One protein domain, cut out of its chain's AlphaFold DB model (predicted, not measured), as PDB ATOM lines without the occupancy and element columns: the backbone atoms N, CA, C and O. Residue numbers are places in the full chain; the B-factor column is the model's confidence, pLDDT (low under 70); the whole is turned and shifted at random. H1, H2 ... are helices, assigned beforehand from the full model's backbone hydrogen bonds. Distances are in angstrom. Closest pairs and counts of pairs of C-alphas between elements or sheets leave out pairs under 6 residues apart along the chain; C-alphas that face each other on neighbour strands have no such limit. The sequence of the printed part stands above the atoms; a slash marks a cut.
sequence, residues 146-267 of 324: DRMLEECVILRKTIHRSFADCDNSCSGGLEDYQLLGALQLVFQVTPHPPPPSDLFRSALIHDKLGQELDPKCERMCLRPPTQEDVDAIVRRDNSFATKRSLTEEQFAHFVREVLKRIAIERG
ATOM      1  N   ASP A 146     344.381 305.621 218.640       86.69
ATOM      2  CA  ASP A 146     345.148 306.236 217.552       86.69
ATOM      3  C   ASP A 146     345.514 307.691 217.864       86.69
ATOM      4  O   ASP A 146     346.682 308.074 217.829       86.69
ATOM      5  N   ARG A 147     344.516 308.480 218.282       87.06
ATOM      6  CA  ARG A 147     344.709 309.877 218.676       87.06
ATOM      7  C   ARG A 147     345.677 310.005 219.853       87.06
ATOM      8  O   ARG A 147     346.561 310.851 219.823       87.06
ATOM      9  N   MET A 148     345.549 309.140 220.860       81.50
ATOM     10  CA  MET A 148     346.468 309.126 222.002       81.50
ATOM     11  C   MET A 148     347.913 308.813 221.594       81.50
ATOM     12  O   MET A 148     348.839 309.433 222.111       81.50
ATOM     13  N   LEU A 149     348.120 307.860 220.680       85.12
ATOM     14  CA  LEU A 149     349.454 307.518 220.177       85.12
ATOM     15  C   LEU A 149     350.038 308.649 219.319       85.12
ATOM     16  O   LEU A 149     351.238 308.908 219.377       85.12
ATOM     17  N   GLU A 150     349.204 309.346 218.549       86.62
ATOM     18  CA  GLU A 150     349.618 310.468 217.709       86.62
ATOM     19  C   GLU A 150     350.010 311.721 218.509       86.62
ATOM     20  O   GLU A 150     350.999 312.384 218.171       86.62
ATOM     21  N   GLU A 151     349.270 312.016 219.578       86.12
ATOM     22  CA  GLU A 151     349.526 313.134 220.495       86.12
ATOM     23  C   GLU A 151     350.716 312.866 221.439       86.12
ATOM     24  O   GLU A 151     351.264 313.795 222.038       86.12
ATOM     25  N   CYS A 152     351.174 311.613 221.555       81.00
ATOM     26  CA  CYS A 152     352.281 311.243 222.432       81.00
ATOM     27  C   CYS A 152     353.638 311.733 221.885       81.00
ATOM     28  O   CYS A 152     354.311 311.071 221.088       81.00
ATOM     29  N   VAL A 153     354.084 312.897 222.370       85.88
ATOM     30  CA  VAL A 153     355.374 313.518 222.002       85.88
ATOM     31  C   VAL A 153     356.559 312.592 222.285       85.88
ATOM     32  O   VAL A 153     357.521 312.552 221.516       85.88
ATOM     33  N   ILE A 154     356.495 311.834 223.378       83.31
ATOM     34  CA  ILE A 154     357.571 310.931 223.801       83.31
ATOM     35  C   ILE A 154     357.676 309.750 222.847       83.31
ATOM     36  O   ILE A 154     358.773 309.461 222.381       83.31
ATOM     37  N   LEU A 155     356.546 309.146 222.468       85.56
ATOM     38  CA  LEU A 155     356.527 308.086 221.465       85.56
ATOM     39  C   LEU A 155     357.150 308.564 220.150       85.56
ATOM     40  O   LEU A 155     358.006 307.880 219.599       85.56
ATOM     41  N   ARG A 156     356.793 309.768 219.684       89.12
ATOM     42  CA  ARG A 156     357.373 310.346 218.461       89.12
ATOM     43  C   ARG A 156     358.895 310.513 218.568       89.12
ATOM     44  O   ARG A 156     359.609 310.111 217.655       89.12
ATOM     45  N   LYS A 157     359.393 311.060 219.683       88.94
ATOM     46  CA  LYS A 157     360.841 311.212 219.930       88.94
ATOM     47  C   LYS A 157     361.560 309.864 219.976       88.94
ATOM     48  O   LYS A 157     362.662 309.747 219.447       88.94
ATOM     49  N   THR A 158     360.954 308.859 220.600       87.69
ATOM     50  CA  THR A 158     361.531 307.516 220.700       87.69
ATOM     51  C   THR A 158     361.574 306.828 219.342       87.69
ATOM     52  O   THR A 158     362.613 306.285 218.993       87.69
ATOM     53  N   ILE A 159     360.501 306.907 218.549       90.88
ATOM     54  CA  ILE A 159     360.459 306.361 217.183       90.88
ATOM     55  C   ILE A 159     361.588 306.948 216.336       90.88
ATOM     56  O   ILE A 159     362.337 306.187 215.732       90.88
ATOM     57  N   HIS A 160     361.749 308.274 216.341       91.62
ATOM     58  CA  HIS A 160     362.810 308.935 215.578       91.62
ATOM     59  C   HIS A 160     364.207 308.493 216.043       91.62
ATOM     60  O   HIS A 160     365.094 308.279 215.221       91.62
ATOM     61  N   ARG A 161     364.432 308.342 217.356       89.00
ATOM     62  CA  ARG A 161     365.716 307.842 217.882       89.00
ATOM     63  C   ARG A 161     365.979 306.403 217.456       89.00
ATOM     64  O   ARG A 161     367.040 306.126 216.917       89.00
ATOM     65  N   SER A 162     365.004 305.513 217.637       87.81
ATOM     66  CA  SER A 162     365.131 304.107 217.249       87.81
ATOM     67  C   SER A 162     365.332 303.942 215.742       87.81
ATOM     68  O   SER A 162     366.113 303.090 215.333       87.81
ATOM     69  N   PHE A 163     364.680 304.772 214.924       90.50
ATOM     70  CA  PHE A 163     364.904 304.790 213.481       90.50
ATOM     71  C   PHE A 163     366.335 305.228 213.149       90.50
ATOM     72  O   PHE A 163     367.027 304.512 212.438       90.50
ATOM     73  N   ALA A 164     366.806 306.344 213.717       88.69
ATOM     74  CA  ALA A 164     368.159 306.850 213.481       88.69
ATOM     75  C   ALA A 164     369.255 305.867 213.938       88.69
ATOM     76  O   ALA A 164     370.266 305.711 213.255       88.69
ATOM     77  N   ASP A 165     369.063 305.176 215.064       86.69
ATOM     78  CA  ASP A 165     370.014 304.175 215.565       86.69
ATOM     79  C   ASP A 165     370.148 302.977 214.602       86.69
ATOM     80  O   ASP A 165     371.248 302.455 214.391       86.69
ATOM     81  N   CYS A 166     369.037 302.556 213.992       84.06
ATOM     82  CA  CYS A 166     369.028 301.477 213.008       84.06
ATOM     83  C   CYS A 166     369.516 301.933 211.623       84.06
ATOM     84  O   CYS A 166     370.288 301.212 210.996       84.06
ATOM     85  N   ASP A 167     369.137 303.130 211.176       84.25
ATOM     86  CA  ASP A 167     369.548 303.690 209.882       84.25
ATOM     87  C   ASP A 167     371.056 303.977 209.845       84.25
ATOM     88  O   ASP A 167     371.733 303.654 208.881       84.25
ATOM     89  N   ASN A 168     371.656 304.431 210.951       79.69
ATOM     90  CA  ASN A 168     373.116 304.578 211.041       79.69
ATOM     91  C   ASN A 168     373.879 303.246 210.915       79.69
ATOM     92  O   ASN A 168     375.089 303.245 210.678       79.69
ATOM     93  N   SER A 169     373.196 302.115 211.105       74.31
ATOM     94  CA  SER A 169     373.793 300.784 211.011       74.31
ATOM     95  C   SER A 169     373.650 300.163 209.616       74.31
ATOM     96  O   SER A 169     374.328 299.172 209.342       74.31
ATOM     97  N   CYS A 170     372.792 300.698 208.737       62.75
ATOM     98  CA  CYS A 170     372.425 300.078 207.459       62.75
ATOM     99  C   CYS A 170     372.231 301.113 206.342       62.75
ATOM    100  O   CYS A 170     371.769 302.220 206.558       62.75
ATOM    101  N   SER A 171     372.610 300.767 205.115       63.88
ATOM    102  CA  SER A 171     372.736 301.704 203.992       63.88
ATOM    103  C   SER A 171     371.390 302.181 203.401       63.88
ATOM    104  O   SER A 171     371.084 301.866 202.252       63.88
ATOM    105  N   GLY A 172     370.608 302.974 204.143       67.44
ATOM    106  CA  GLY A 172     369.476 303.747 203.611       67.44
ATOM    107  C   GLY A 172     368.087 303.144 203.841       67.44
ATOM    108  O   GLY A 172     367.315 302.982 202.888       67.44
ATOM    109  N   GLY A 173     367.745 302.867 205.101       76.62
ATOM    110  CA  GLY A 173     366.395 302.495 205.528       76.62
ATOM    111  C   GLY A 173     366.302 301.184 206.310       76.62
ATOM    112  O   GLY A 173     367.237 300.388 206.370       76.62
ATOM    113  N   LEU A 174     365.133 300.970 206.922       81.19
ATOM    114  CA  LEU A 174     364.887 299.829 207.804       81.19
ATOM    115  C   LEU A 174     364.376 298.614 207.017       81.19
ATOM    116  O   LEU A 174     363.340 298.715 206.355       81.19
ATOM    117  N   GLU A 175     365.072 297.481 207.119       84.25
ATOM    118  CA  GLU A 175     364.671 296.210 206.497       84.25
ATOM    119  C   GLU A 175     363.725 295.397 207.406       84.25
ATOM    120  O   GLU A 175     363.730 295.539 208.632       84.25
ATOM    121  N   ASP A 176     362.932 294.492 206.818       81.00
ATOM    122  CA  ASP A 176     361.864 293.759 207.522       81.00
ATOM    123  C   ASP A 176     362.343 292.978 208.756       81.00
ATOM    124  O   ASP A 176     361.677 292.968 209.794       81.00
ATOM    125  N   TYR A 177     363.521 292.349 208.689       79.94
ATOM    126  CA  TYR A 177     364.072 291.579 209.812       79.94
ATOM    127  C   TYR A 177     364.507 292.466 210.991       79.94
ATOM    128  O   TYR A 177     364.658 291.977 212.112       79.94
ATOM    129  N   GLN A 178     364.687 293.770 210.766       84.31
ATOM    130  CA  GLN A 178     365.076 294.738 211.793       84.31
ATOM    131  C   GLN A 178     363.868 295.363 212.495       84.31
ATOM    132  O   GLN A 178     364.021 295.916 213.588       84.31
ATOM    133  N   LEU A 179     362.664 295.241 211.921       87.31
ATOM    134  CA  LEU A 179     361.446 295.867 212.442       87.31
ATOM    135  C   LEU A 179     361.155 295.476 213.885       87.31
ATOM    136  O   LEU A 179     360.839 296.342 214.701       87.31
ATOM    137  N   LEU A 180     361.286 294.189 214.220       88.81
ATOM    138  CA  LEU A 180     361.049 293.718 215.582       88.81
ATOM    139  C   LEU A 180     362.076 294.299 216.564       88.81
ATOM    140  O   LEU A 180     361.702 294.710 217.661       88.81
ATOM    141  N   GLY A 181     363.349 294.378 216.170       84.88
ATOM    142  CA  GLY A 181     364.409 294.962 216.993       84.88
ATOM    143  C   GLY A 181     364.186 296.454 217.244       84.88
ATOM    144  O   GLY A 181     364.218 296.899 218.392       84.88
ATOM    145  N   ALA A 182     363.867 297.212 216.193       86.12
ATOM    146  CA  ALA A 182     363.556 298.635 216.295       86.12
ATOM    147  C   ALA A 182     362.294 298.884 217.145       86.12
ATOM    148  O   ALA A 182     362.285 299.761 218.008       86.12
ATOM    149  N   LEU A 183     361.252 298.060 216.982       87.06
ATOM    150  CA  LEU A 183     360.050 298.087 217.822       87.06
ATOM    151  C   LEU A 183     360.351 297.804 219.295       87.06
ATOM    152  O   LEU A 183     359.804 298.468 220.175       87.06
ATOM    153  N   GLN A 184     361.206 296.822 219.579       86.44
ATOM    154  CA  GLN A 184     361.606 296.500 220.947       86.44
ATOM    155  C   GLN A 184     362.392 297.642 221.592       86.44
ATOM    156  O   GLN A 184     362.195 297.894 222.778       86.44
ATOM    157  N   LEU A 185     363.218 298.371 220.836       82.88
ATOM    158  CA  LEU A 185     363.886 299.578 221.332       82.88
ATOM    159  C   LEU A 185     362.876 300.672 221.682       82.88
ATOM    160  O   LEU A 185     362.963 301.246 222.768       82.88
ATOM    161  N   VAL A 186     361.869 300.897 220.828       83.38
ATOM    162  CA  VAL A 186     360.778 301.833 221.148       83.38
ATOM    163  C   VAL A 186     360.077 301.419 222.442       83.38
ATOM    164  O   VAL A 186     359.794 302.262 223.292       83.38
ATOM    165  N   PHE A 187     359.863 300.115 222.617       77.56
ATOM    166  CA  PHE A 187     359.186 299.558 223.779       77.56
ATOM    167  C   PHE A 187     359.998 299.639 225.079       77.56
ATOM    168  O   PHE A 187     359.430 299.885 226.138       77.56
ATOM    169  N   GLN A 188     361.316 299.443 225.013       73.56
ATOM    170  CA  GLN A 188     362.209 299.479 226.178       73.56
ATOM    171  C   GLN A 188     362.404 300.892 226.735       73.56
ATOM    172  O   GLN A 188     362.662 301.052 227.926       73.56
ATOM    173  N   VAL A 189     362.285 301.916 225.886       63.75
ATOM    174  CA  VAL A 189     362.385 303.321 226.305       63.75
ATOM    175  C   VAL A 189     361.080 303.806 226.948       63.75
ATOM    176  O   VAL A 189     361.107 304.713 227.780       63.75
ATOM    177  N   THR A 190     359.939 303.187 226.629       54.03
ATOM    178  CA  THR A 190     358.706 303.384 227.403       54.03
ATOM    179  C   THR A 190     358.842 302.732 228.785       54.03
ATOM    180  O   THR A 190     359.135 301.540 228.864       54.03
ATOM    181  N   PRO A 191     358.641 303.477 229.888       50.66
ATOM    182  CA  PRO A 191     358.819 302.940 231.229       50.66
ATOM    183  C   PRO A 191     357.826 301.800 231.475       50.66
ATOM    184  O   PRO A 191     356.615 301.999 231.514       50.66
ATOM    185  N   HIS A 192     358.351 300.588 231.639       44.53
ATOM    186  CA  HIS A 192     357.580 299.455 232.128       44.53
ATOM    187  C   HIS A 192     357.435 299.605 233.651       44.53
ATOM    188  O   HIS A 192     358.452 299.799 234.323       44.53
ATOM    189  N   PRO A 193     356.231 299.491 234.241       44.41
ATOM    190  CA  PRO A 193     356.136 299.389 235.690       44.41
ATOM    191  C   PRO A 193     356.851 298.102 236.134       44.41
ATOM    192  O   PRO A 193     356.599 297.040 235.548       44.41
ATOM    193  N   PRO A 194     357.770 298.159 237.113       44.38
ATOM    194  CA  PRO A 194     358.459 296.968 237.588       44.38
ATOM    195  C   PRO A 194     357.462 295.976 238.216       44.38
ATOM    196  O   PRO A 194     356.437 296.396 238.765       44.38
ATOM    197  N   PRO A 195     357.737 294.657 238.154       44.16
ATOM    198  CA  PRO A 195     356.928 293.658 238.840       44.16
ATOM    199  C   PRO A 195     356.888 293.940 240.355       44.16
ATOM    200  O   PRO A 195     357.874 294.428 240.917       44.16
ATOM    201  N   PRO A 196     355.763 293.649 241.032       46.38
ATOM    202  CA  PRO A 196     355.499 294.065 242.410       46.38
ATOM    203  C   PRO A 196     356.235 293.206 243.450       46.38
ATOM    204  O   PRO A 196     355.606 292.627 244.334       46.38
ATOM    205  N   SER A 197     357.562 293.110 243.365       48.53
ATOM    206  CA  SER A 197     358.337 292.303 244.316       48.53
ATOM    207  C   SER A 197     359.607 292.930 244.884       48.53
ATOM    208  O   SER A 197     360.066 292.406 245.887       48.53
ATOM    209  N   ASP A 198     360.102 294.079 244.405       39.25
ATOM    210  CA  ASP A 198     361.251 294.746 245.046       39.25
ATOM    211  C   ASP A 198     361.012 296.248 245.242       39.25
ATOM    212  O   ASP A 198     361.171 297.094 244.361       39.25
ATOM    213  N   LEU A 199     360.561 296.558 246.452       51.06
ATOM    214  CA  LEU A 199     360.104 297.860 246.906       51.06
ATOM    215  C   LEU A 199     361.263 298.857 247.137       51.06
ATOM    216  O   LEU A 199     362.277 298.561 247.765       51.06
ATOM    217  N   PHE A 200     361.018 300.091 246.687       44.03
ATOM    218  CA  PHE A 200     361.588 301.383 247.106       44.03
ATOM    219  C   PHE A 200     362.881 301.953 246.508       44.03
ATOM    220  O   PHE A 200     362.995 303.179 246.523       44.03
ATOM    221  N   ARG A 201     363.824 301.196 245.930       38.47
ATOM    222  CA  ARG A 201     365.076 301.830 245.434       38.47
ATOM    223  C   ARG A 201     365.118 302.175 243.947       38.47
ATOM    224  O   ARG A 201     365.708 303.193 243.601       38.47
ATOM    225  N   SER A 202     364.434 301.420 243.090       38.22
ATOM    226  CA  SER A 202     364.343 301.747 241.655       38.22
ATOM    227  C   SER A 202     363.200 302.714 241.322       38.22
ATOM    228  O   SER A 202     363.171 303.272 240.230       38.22
ATOM    229  N   ALA A 203     362.294 302.977 242.271       41.88
ATOM    230  CA  ALA A 203     361.187 303.911 242.077       41.88
ATOM    231  C   ALA A 203     361.681 305.340 241.792       41.88
ATOM    232  O   ALA A 203     361.148 305.994 240.912       41.88
ATOM    233  N   LEU A 204     362.755 305.802 242.443       40.31
ATOM    234  CA  LEU A 204     363.140 307.219 242.393       40.31
ATOM    235  C   LEU A 204     363.756 307.688 241.059       40.31
ATOM    236  O   LEU A 204     363.773 308.887 240.789       40.31
ATOM    237  N   ILE A 205     364.280 306.772 240.235       41.25
ATOM    238  CA  ILE A 205     364.874 307.115 238.927       41.25
ATOM    239  C   ILE A 205     363.847 306.931 237.795       41.25
ATOM    240  O   ILE A 205     363.861 307.697 236.834       41.25
ATOM    241  N   HIS A 206     362.899 305.998 237.941       44.69
ATOM    242  CA  HIS A 206     361.791 305.822 236.995       44.69
ATOM    243  C   HIS A 206     360.668 306.865 237.165       44.69
ATOM    244  O   HIS A 206     359.980 307.162 236.191       44.69
ATOM    245  N   ASP A 207     360.543 307.487 238.343       43.25
ATOM    246  CA  ASP A 207     359.519 308.501 238.650       43.25
ATOM    247  C   ASP A 207     359.705 309.806 237.852       43.25
ATOM    248  O   ASP A 207     358.733 310.447 237.475       43.25
ATOM    249  N   LYS A 208     360.941 310.188 237.492       41.09
ATOM    250  CA  LYS A 208     361.174 311.431 236.727       41.09
ATOM    251  C   LYS A 208     360.814 311.339 235.244       41.09
ATOM    252  O   LYS A 208     360.463 312.358 234.663       41.09
ATOM    253  N   LEU A 209     360.892 310.152 234.637       38.06
ATOM    254  CA  LEU A 209     360.393 309.949 233.273       38.06
ATOM    255  C   LEU A 209     358.905 309.573 233.282       38.06
ATOM    256  O   LEU A 209     358.172 310.073 232.439       38.06
ATOM    257  N   GLY A 210     358.443 308.775 234.253       41.25
ATOM    258  CA  GLY A 210     357.021 308.451 234.439       41.25
ATOM    259  C   GLY A 210     356.142 309.679 234.704       41.25
ATOM    260  O   GLY A 210     355.037 309.750 234.181       41.25
ATOM    261  N   GLN A 211     356.661 310.696 235.406       37.72
ATOM    262  CA  GLN A 211     355.957 311.966 235.639       37.72
ATOM    263  C   GLN A 211     355.954 312.931 234.438       37.72
ATOM    264  O   GLN A 211     355.083 313.797 234.377       37.72
ATOM    265  N   GLU A 212     356.896 312.809 233.490       41.03
ATOM    266  CA  GLU A 212     356.889 313.592 232.238       41.03
ATOM    267  C   GLU A 212     356.160 312.882 231.088       41.03
ATOM    268  O   GLU A 212     355.719 313.532 230.134       41.03
ATOM    269  N   LEU A 213     355.993 311.558 231.167       43.19
ATOM    270  CA  LEU A 213     354.993 310.867 230.367       43.19
ATOM    271  C   LEU A 213     353.612 311.294 230.864       43.19
ATOM    272  O   LEU A 213     353.317 311.201 232.049       43.19
ATOM    273  N   ASP A 214     352.750 311.746 229.946       43.53
ATOM    274  CA  ASP A 214     351.341 311.995 230.254       43.53
ATOM    275  C   ASP A 214     350.818 310.783 231.057       43.53
ATOM    276  O   ASP A 214     350.948 309.654 230.563       43.53
ATOM    277  N   PRO A 215     350.258 310.949 232.274       50.47
ATOM    278  CA  PRO A 215     349.787 309.837 233.115       50.47
ATOM    279  C   PRO A 215     348.761 308.930 232.406       50.47
ATOM    280  O   PRO A 215     348.424 307.840 232.878       50.47
ATOM    281  N   LYS A 216     348.254 309.364 231.244       44.72
ATOM    282  CA  LYS A 216     347.448 308.572 230.308       44.72
ATOM    283  C   LYS A 216     348.246 307.524 229.517       44.72
ATOM    284  O   LYS A 216     347.694 306.467 229.225       44.72
ATOM    285  N   CYS A 217     349.505 307.791 229.169       41.47
ATOM    286  CA  CYS A 217     350.380 306.874 228.428       41.47
ATOM    287  C   CYS A 217     351.072 305.854 229.338       41.47
ATOM    288  O   CYS A 217     351.226 304.703 228.940       41.47
ATOM    289  N   GLU A 218     351.409 306.235 230.573       45.88
ATOM    290  CA  GLU A 218     352.085 305.366 231.552       45.88
ATOM    291  C   GLU A 218     351.266 304.106 231.907       45.88
ATOM    292  O   GLU A 218     351.805 303.056 232.247       45.88
ATOM    293  N   ARG A 219     349.935 304.171 231.761       48.53
ATOM    294  CA  ARG A 219     349.022 303.050 232.050       48.53
ATOM    295  C   ARG A 219     348.802 302.093 230.887       48.53
ATOM    296  O   ARG A 219     348.122 301.079 231.062       48.53
ATOM    297  N   MET A 220     349.357 302.376 229.713       50.47
ATOM    298  CA  MET A 220     349.385 301.405 228.627       50.47
ATOM    299  C   MET A 220     350.533 300.431 228.884       50.47
ATOM    300  O   MET A 220     351.531 300.414 228.172       50.47
ATOM    301  N   CYS A 221     350.379 299.597 229.918       53.88
ATOM    302  CA  CYS A 221     351.211 298.419 230.139       53.88
ATOM    303  C   CYS A 221     350.926 297.443 228.997       53.88
ATOM    304  O   CYS A 221     350.093 296.538 229.109       53.88
ATOM    305  N   LEU A 222     351.524 297.690 227.845       64.81
ATOM    306  CA  LEU A 222     351.452 296.813 226.694       64.81
ATOM    307  C   LEU A 222     352.402 295.633 226.947       64.81
ATOM    308  O   LEU A 222     353.331 295.718 227.746       64.81
ATOM    309  N   ARG A 223     352.137 294.485 226.326       79.88
ATOM    310  CA  ARG A 223     353.169 293.440 226.266       79.88
ATOM    311  C   ARG A 223     354.256 293.912 225.302       79.88
ATOM    312  O   ARG A 223     353.913 294.647 224.372       79.88
ATOM    313  N   PRO A 224     355.505 293.448 225.457       82.00
ATOM    314  CA  PRO A 224     356.507 293.626 224.421       82.00
ATOM    315  C   PRO A 224     355.963 293.153 223.061       82.00
ATOM    316  O   PRO A 224     355.261 292.132 223.011       82.00
ATOM    317  N   PRO A 225     356.249 293.885 221.972       87.19
ATOM    318  CA  PRO A 225     355.853 293.475 220.634       87.19
ATOM    319  C   PRO A 225     356.515 292.141 220.278       87.19
ATOM    320  O   PRO A 225     357.688 291.904 220.578       87.19
ATOM    321  N   THR A 226     355.743 291.264 219.647       89.69
ATOM    322  CA  THR A 226     356.168 289.935 219.184       89.69
ATOM    323  C   THR A 226     356.190 289.876 217.659       89.69
ATOM    324  O   THR A 226     355.575 290.714 216.998       89.69
ATOM    325  N   GLN A 227     356.845 288.864 217.082       90.06
ATOM    326  CA  GLN A 227     356.840 288.669 215.626       90.06
ATOM    327  C   GLN A 227     355.415 288.483 215.074       90.06
ATOM    328  O   GLN A 227     355.097 288.985 214.006       90.06
ATOM    329  N   GLU A 228     354.513 287.864 215.841       90.69
ATOM    330  CA  GLU A 228     353.099 287.720 215.465       90.69
ATOM    331  C   GLU A 228     352.373 289.074 215.325       90.69
ATOM    332  O   GLU A 228     351.417 289.215 214.546       90.69
ATOM    333  N   ASP A 229     352.814 290.091 216.075       91.50
ATOM    334  CA  ASP A 229     352.265 291.445 215.985       91.50
ATOM    335  C   ASP A 229     352.675 292.112 214.682       91.50
ATOM    336  O   ASP A 229     351.814 292.625 213.965       91.50
ATOM    337  N   VAL A 230     353.972 292.029 214.376       91.38
ATOM    338  CA  VAL A 230     354.587 292.494 213.128       91.38
ATOM    339  C   VAL A 230     353.911 291.821 211.938       91.38
ATOM    340  O   VAL A 230     353.312 292.504 211.106       91.38
ATOM    341  N   ASP A 231     353.895 290.489 211.913       91.12
ATOM    342  CA  ASP A 231     353.382 289.700 210.796       91.12
ATOM    343  C   ASP A 231     351.924 290.026 210.483       91.12
ATOM    344  O   ASP A 231     351.555 290.150 209.317       91.12
ATOM    345  N   ALA A 232     351.065 290.180 211.495       90.69
ATOM    346  CA  ALA A 232     349.663 290.477 211.215       90.69
ATOM    347  C   ALA A 232     349.367 291.961 210.946       90.69
ATOM    348  O   ALA A 232     348.294 292.238 210.414       90.69
ATOM    349  N   ILE A 233     350.290 292.898 211.201       91.69
ATOM    350  CA  ILE A 233     350.212 294.241 210.594       91.69
ATOM    351  C   ILE A 233     350.657 294.187 209.132       91.69
ATOM    352  O   ILE A 233     349.919 294.660 208.271       91.69
ATOM    353  N   VAL A 234     351.777 293.524 208.831       90.56
ATOM    354  CA  VAL A 234     352.278 293.358 207.453       90.56
ATOM    355  C   VAL A 234     351.249 292.655 206.560       90.56
ATOM    356  O   VAL A 234     351.016 293.075 205.432       90.56
ATOM    357  N   ARG A 235     350.563 291.622 207.068       89.38
ATOM    358  CA  ARG A 235     349.480 290.933 206.338       89.38
ATOM    359  C   ARG A 235     348.217 291.774 206.176       89.38
ATOM    360  O   ARG A 235     347.421 291.502 205.283       89.38
ATOM    361  N   ARG A 236     347.971 292.716 207.088       88.06
ATOM    362  CA  ARG A 236     346.754 293.535 207.086       88.06
ATOM    363  C   ARG A 236     346.885 294.737 206.163       88.06
ATOM    364  O   ARG A 236     345.887 295.141 205.571       88.06
ATOM    365  N   ASP A 237     348.079 295.302 206.068       85.50
ATOM    366  CA  ASP A 237     348.358 296.491 205.282       85.50
ATOM    367  C   ASP A 237     349.432 296.192 204.226       85.50
ATOM    368  O   ASP A 237     350.633 296.130 204.496       85.50
ATOM    369  N   ASN A 238     348.963 296.029 202.985       80.19
ATOM    370  CA  ASN A 238     349.783 295.708 201.815       80.19
ATOM    371  C   ASN A 238     350.859 296.770 201.518       80.19
ATOM    372  O   ASN A 238     351.792 296.499 200.756       80.19
ATOM    373  N   SER A 239     350.747 297.971 202.100       80.50
ATOM    374  CA  SER A 239     351.744 299.029 201.936       80.50
ATOM    375  C   SER A 239     353.105 298.666 202.542       80.50
ATOM    376  O   SER A 239     354.123 299.165 202.052       80.50
ATOM    377  N   PHE A 240     353.128 297.767 203.533       79.25
ATOM    378  CA  PHE A 240     354.347 297.251 204.161       79.25
ATOM    379  C   PHE A 240     354.900 296.017 203.447       79.25
ATOM    380  O   PHE A 240     356.105 295.892 203.306       79.25
ATOM    381  N   ALA A 241     354.036 295.148 202.914       74.12
ATOM    382  CA  ALA A 241     354.452 293.886 202.292       74.12
ATOM    383  C   ALA A 241     355.286 294.042 201.001       74.12
ATOM    384  O   ALA A 241     355.911 293.086 200.552       74.12
ATOM    385  N   THR A 242     355.266 295.221 200.373       65.25
ATOM    386  CA  THR A 242     355.854 295.433 199.035       65.25
ATOM    387  C   THR A 242     357.179 296.209 199.071       65.25
ATOM    388  O   THR A 242     357.858 296.315 198.050       65.25
ATOM    389  N   LYS A 243     357.568 296.782 200.216       72.56
ATOM    390  CA  LYS A 243     358.720 297.694 200.310       72.56
ATOM    391  C   LYS A 243     359.902 297.005 200.981       72.56
ATOM    392  O   LYS A 243     359.751 296.451 202.054       72.56
ATOM    393  N   ARG A 244     361.083 297.084 200.356       74.00
ATOM    394  CA  ARG A 244     362.336 296.552 200.929       74.00
ATOM    395  C   ARG A 244     362.903 297.415 202.054       74.00
ATOM    396  O   ARG A 244     363.596 296.889 202.912       74.00
ATOM    397  N   SER A 245     362.627 298.716 202.032       84.50
ATOM    398  CA  SER A 245     363.059 299.645 203.069       84.50
ATOM    399  C   SER A 245     361.933 300.604 203.442       84.50
ATOM    400  O   SER A 245     361.208 301.116 202.580       84.50
ATOM    401  N   LEU A 246     361.767 300.817 204.745       87.31
ATOM    402  CA  LEU A 246     360.776 301.737 205.296       87.31
ATOM    403  C   LEU A 246     361.408 303.104 205.544       87.31
ATOM    404  O   LEU A 246     362.476 303.204 206.147       87.31
ATOM    405  N   THR A 247     360.724 304.161 205.101       90.81
ATOM    406  CA  THR A 247     361.074 305.538 205.478       90.81
ATOM    407  C   THR A 247     360.698 305.802 206.935       90.81
ATOM    408  O   THR A 247     359.859 305.095 207.496       90.81
ATOM    409  N   GLU A 248     361.255 306.848 207.546       90.12
ATOM    410  CA  GLU A 248     360.950 307.207 208.938       90.12
ATOM    411  C   GLU A 248     359.441 307.385 209.177       90.12
ATOM    412  O   GLU A 248     358.887 306.843 210.131       90.12
ATOM    413  N   GLU A 249     358.743 308.077 208.272       91.44
ATOM    414  CA  GLU A 249     357.291 308.278 208.361       91.44
ATOM    415  C   GLU A 249     356.514 306.955 208.284       91.44
ATOM    416  O   GLU A 249     355.541 306.750 209.015       91.44
ATOM    417  N   GLN A 250     356.961 306.032 207.428       91.75
ATOM    418  CA  GLN A 250     356.345 304.711 207.284       91.75
ATOM    419  C   GLN A 250     356.619 303.840 208.506       91.75
ATOM    420  O   GLN A 250     355.715 303.153 208.978       91.75
ATOM    421  N   PHE A 251     357.830 303.907 209.059       91.75
ATOM    422  CA  PHE A 251     358.173 303.246 210.308       91.75
ATOM    423  C   PHE A 251     357.349 303.809 211.473       91.75
ATOM    424  O   PHE A 251     356.790 303.048 212.259       91.75
ATOM    425  N   ALA A 252     357.172 305.129 211.551       91.94
ATOM    426  CA  ALA A 252     356.328 305.753 212.563       91.94
ATOM    427  C   ALA A 252     354.868 305.286 212.462       91.94
ATOM    428  O   ALA A 252     354.261 304.951 213.483       91.94
ATOM    429  N   HIS A 253     354.314 305.219 211.249       92.69
ATOM    430  CA  HIS A 253     352.977 304.670 211.015       92.69
ATOM    431  C   HIS A 253     352.896 303.187 211.414       92.69
ATOM    432  O   HIS A 253     351.968 302.779 212.113       92.69
ATOM    433  N   PHE A 254     353.900 302.394 211.038       92.44
ATOM    434  CA  PHE A 254     353.993 300.977 211.376       92.44
ATOM    435  C   PHE A 254     354.000 300.740 212.892       92.44
ATOM    436  O   PHE A 254     353.199 299.957 213.406       92.44
ATOM    437  N   VAL A 255     354.845 301.466 213.629       91.94
ATOM    438  CA  VAL A 255     354.931 301.376 215.093       91.94
ATOM    439  C   VAL A 255     353.590 301.715 215.743       91.94
ATOM    440  O   VAL A 255     353.156 301.006 216.653       91.94
ATOM    441  N   ARG A 256     352.896 302.757 215.267       91.25
ATOM    442  CA  ARG A 256     351.568 303.126 215.784       91.25
ATOM    443  C   ARG A 256     350.545 302.018 215.565       91.25
ATOM    444  O   ARG A 256     349.842 301.669 216.511       91.25
ATOM    445  N   GLU A 257     350.482 301.430 214.373       91.88
ATOM    446  CA  GLU A 257     349.544 300.338 214.080       91.88
ATOM    447  C   GLU A 257     349.831 299.080 214.916       91.88
ATOM    448  O   GLU A 257     348.899 298.462 215.445       91.88
ATOM    449  N   VAL A 258     351.107 298.745 215.137       91.62
ATOM    450  CA  VAL A 258     351.508 297.651 216.036       91.62
ATOM    451  C   VAL A 258     351.068 297.937 217.476       91.62
ATOM    452  O   VAL A 258     350.385 297.112 218.088       91.62
ATOM    453  N   LEU A 259     351.379 299.118 218.020       89.94
ATOM    454  CA  LEU A 259     351.002 299.488 219.390       89.94
ATOM    455  C   LEU A 259     349.481 299.546 219.576       89.94
ATOM    456  O   LEU A 259     348.955 299.032 220.565       89.94
ATOM    457  N   LYS A 260     348.759 300.101 218.601       90.38
ATOM    458  CA  LYS A 260     347.293 300.149 218.559       90.38
ATOM    459  C   LYS A 260     346.693 298.752 218.591       90.38
ATOM    460  O   LYS A 260     345.763 298.496 219.361       90.38
ATOM    461  N   ARG A 261     347.237 297.821 217.806       89.62
ATOM    462  CA  ARG A 261     346.800 296.423 217.822       89.62
ATOM    463  C   ARG A 261     347.034 295.779 219.184       89.62
ATOM    464  O   ARG A 261     346.094 295.195 219.723       89.62
ATOM    465  N   ILE A 262     348.229 295.920 219.758       87.88
ATOM    466  CA  ILE A 262     348.553 295.352 221.076       87.88
ATOM    467  C   ILE A 262     347.618 295.927 222.152       87.88
ATOM    468  O   ILE A 262     347.093 295.176 222.980       87.88
ATOM    469  N   ALA A 263     347.343 297.234 222.111       84.88
ATOM    470  CA  ALA A 263     346.432 297.904 223.035       84.88
ATOM    471  C   ALA A 263     344.999 297.364 222.920       84.88
ATOM    472  O   ALA A 263     344.367 297.044 223.931       84.88
ATOM    473  N   ILE A 264     344.493 297.197 221.695       86.56
ATOM    474  CA  ILE A 264     343.151 296.661 221.443       86.56
ATOM    475  C   ILE A 264     343.060 295.185 221.853       86.56
ATOM    476  O   ILE A 264     342.075 294.787 222.478       86.56
ATOM    477  N   GLU A 265     344.055 294.359 221.525       86.25
ATOM    478  CA  GLU A 265     344.081 292.943 221.913       86.25
ATOM    479  C   GLU A 265     344.114 292.773 223.435       86.25
ATOM    480  O   GLU A 265     343.362 291.955 223.977       86.25
ATOM    481  N   ARG A 266     344.905 293.589 224.147       79.94
ATOM    482  CA  ARG A 266     344.885 293.610 225.615       79.94
ATOM    483  C   ARG A 266     343.547 294.095 226.158       79.94
ATOM    484  O   ARG A 266     342.989 293.432 227.028       79.94
ATOM    485  N   GLY A 267     342.983 295.167 225.605       80.06
ATOM    486  CA  GLY A 267     341.658 295.661 225.990       80.06
ATOM    487  C   GLY A 267     340.567 294.595 225.844       80.06
ATOM    488  O   GLY A 267     339.737 294.429 226.739       80.06
TER     489      GLY A 267
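Overview. This is residues 146 to 267 of the 324 residues of an uncharacterized protein of Chara braunii (UniProt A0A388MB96). A small body of crossed helices is built round the longest one, H7: the helical hairpin of H2 and H3 packs on it through H2, and H1 and H5 also pack on it. From one end of this body a loose loop folds out and back, holding the short helix H4; its residues 195 to 201 stick out. The 122 printed residues have seven named helices, H1 to H7 in chain order, and no named strand: all helix. The whole is compact, with a radius of gyration of the C-alphas of 15.2 A and spans of 48 by 33 by 26 A.

Arrangement. H7, residues 248 to 267, is the hub. Its residues 248 to 255 touch H2, residues 153 to 167, at a steep tilt of 56 degrees; the closest C-alphas, of Ile 159 and Ala 252, are 6.2 A apart. Residues 254 to 262 touch H5, residues 227 to 234, closest at Asp 229 and Val 258, C-alphas 6.3 A apart. Residues 256 to 260 touch H1, residues 146 to 151. H2 and H3, residues 176 to 189, touch as a hairpin, opposite ways at 42 degrees. H4, residues 203 to 210, touches no helix. H6, residues 238 to 241, is near H7. Every O i to N i+4 pair is within hydrogen-bond range in H1, H2, H5 and H7, against 8 of 10 in H3 and 2 of 4 in H4; H6 is too short for one.

Along the chain. H1 begins at C-alpha 146 (345.148, 306.236, 217.552). H2 and H3 each measure 21.1 A. H7 measures 28.2 A and ends at C-alpha 267 (341.658, 295.661, 225.990).

Size, cuts and confidence. The C-alphas farthest apart, of Phe 200 and Thr 242, are 48.8 A apart. The printed part has no cut. The links H3 to H4 and H4 to H5 are long. Residues 170 to 172, 189 to 222 and 242 have pLDDT under 70.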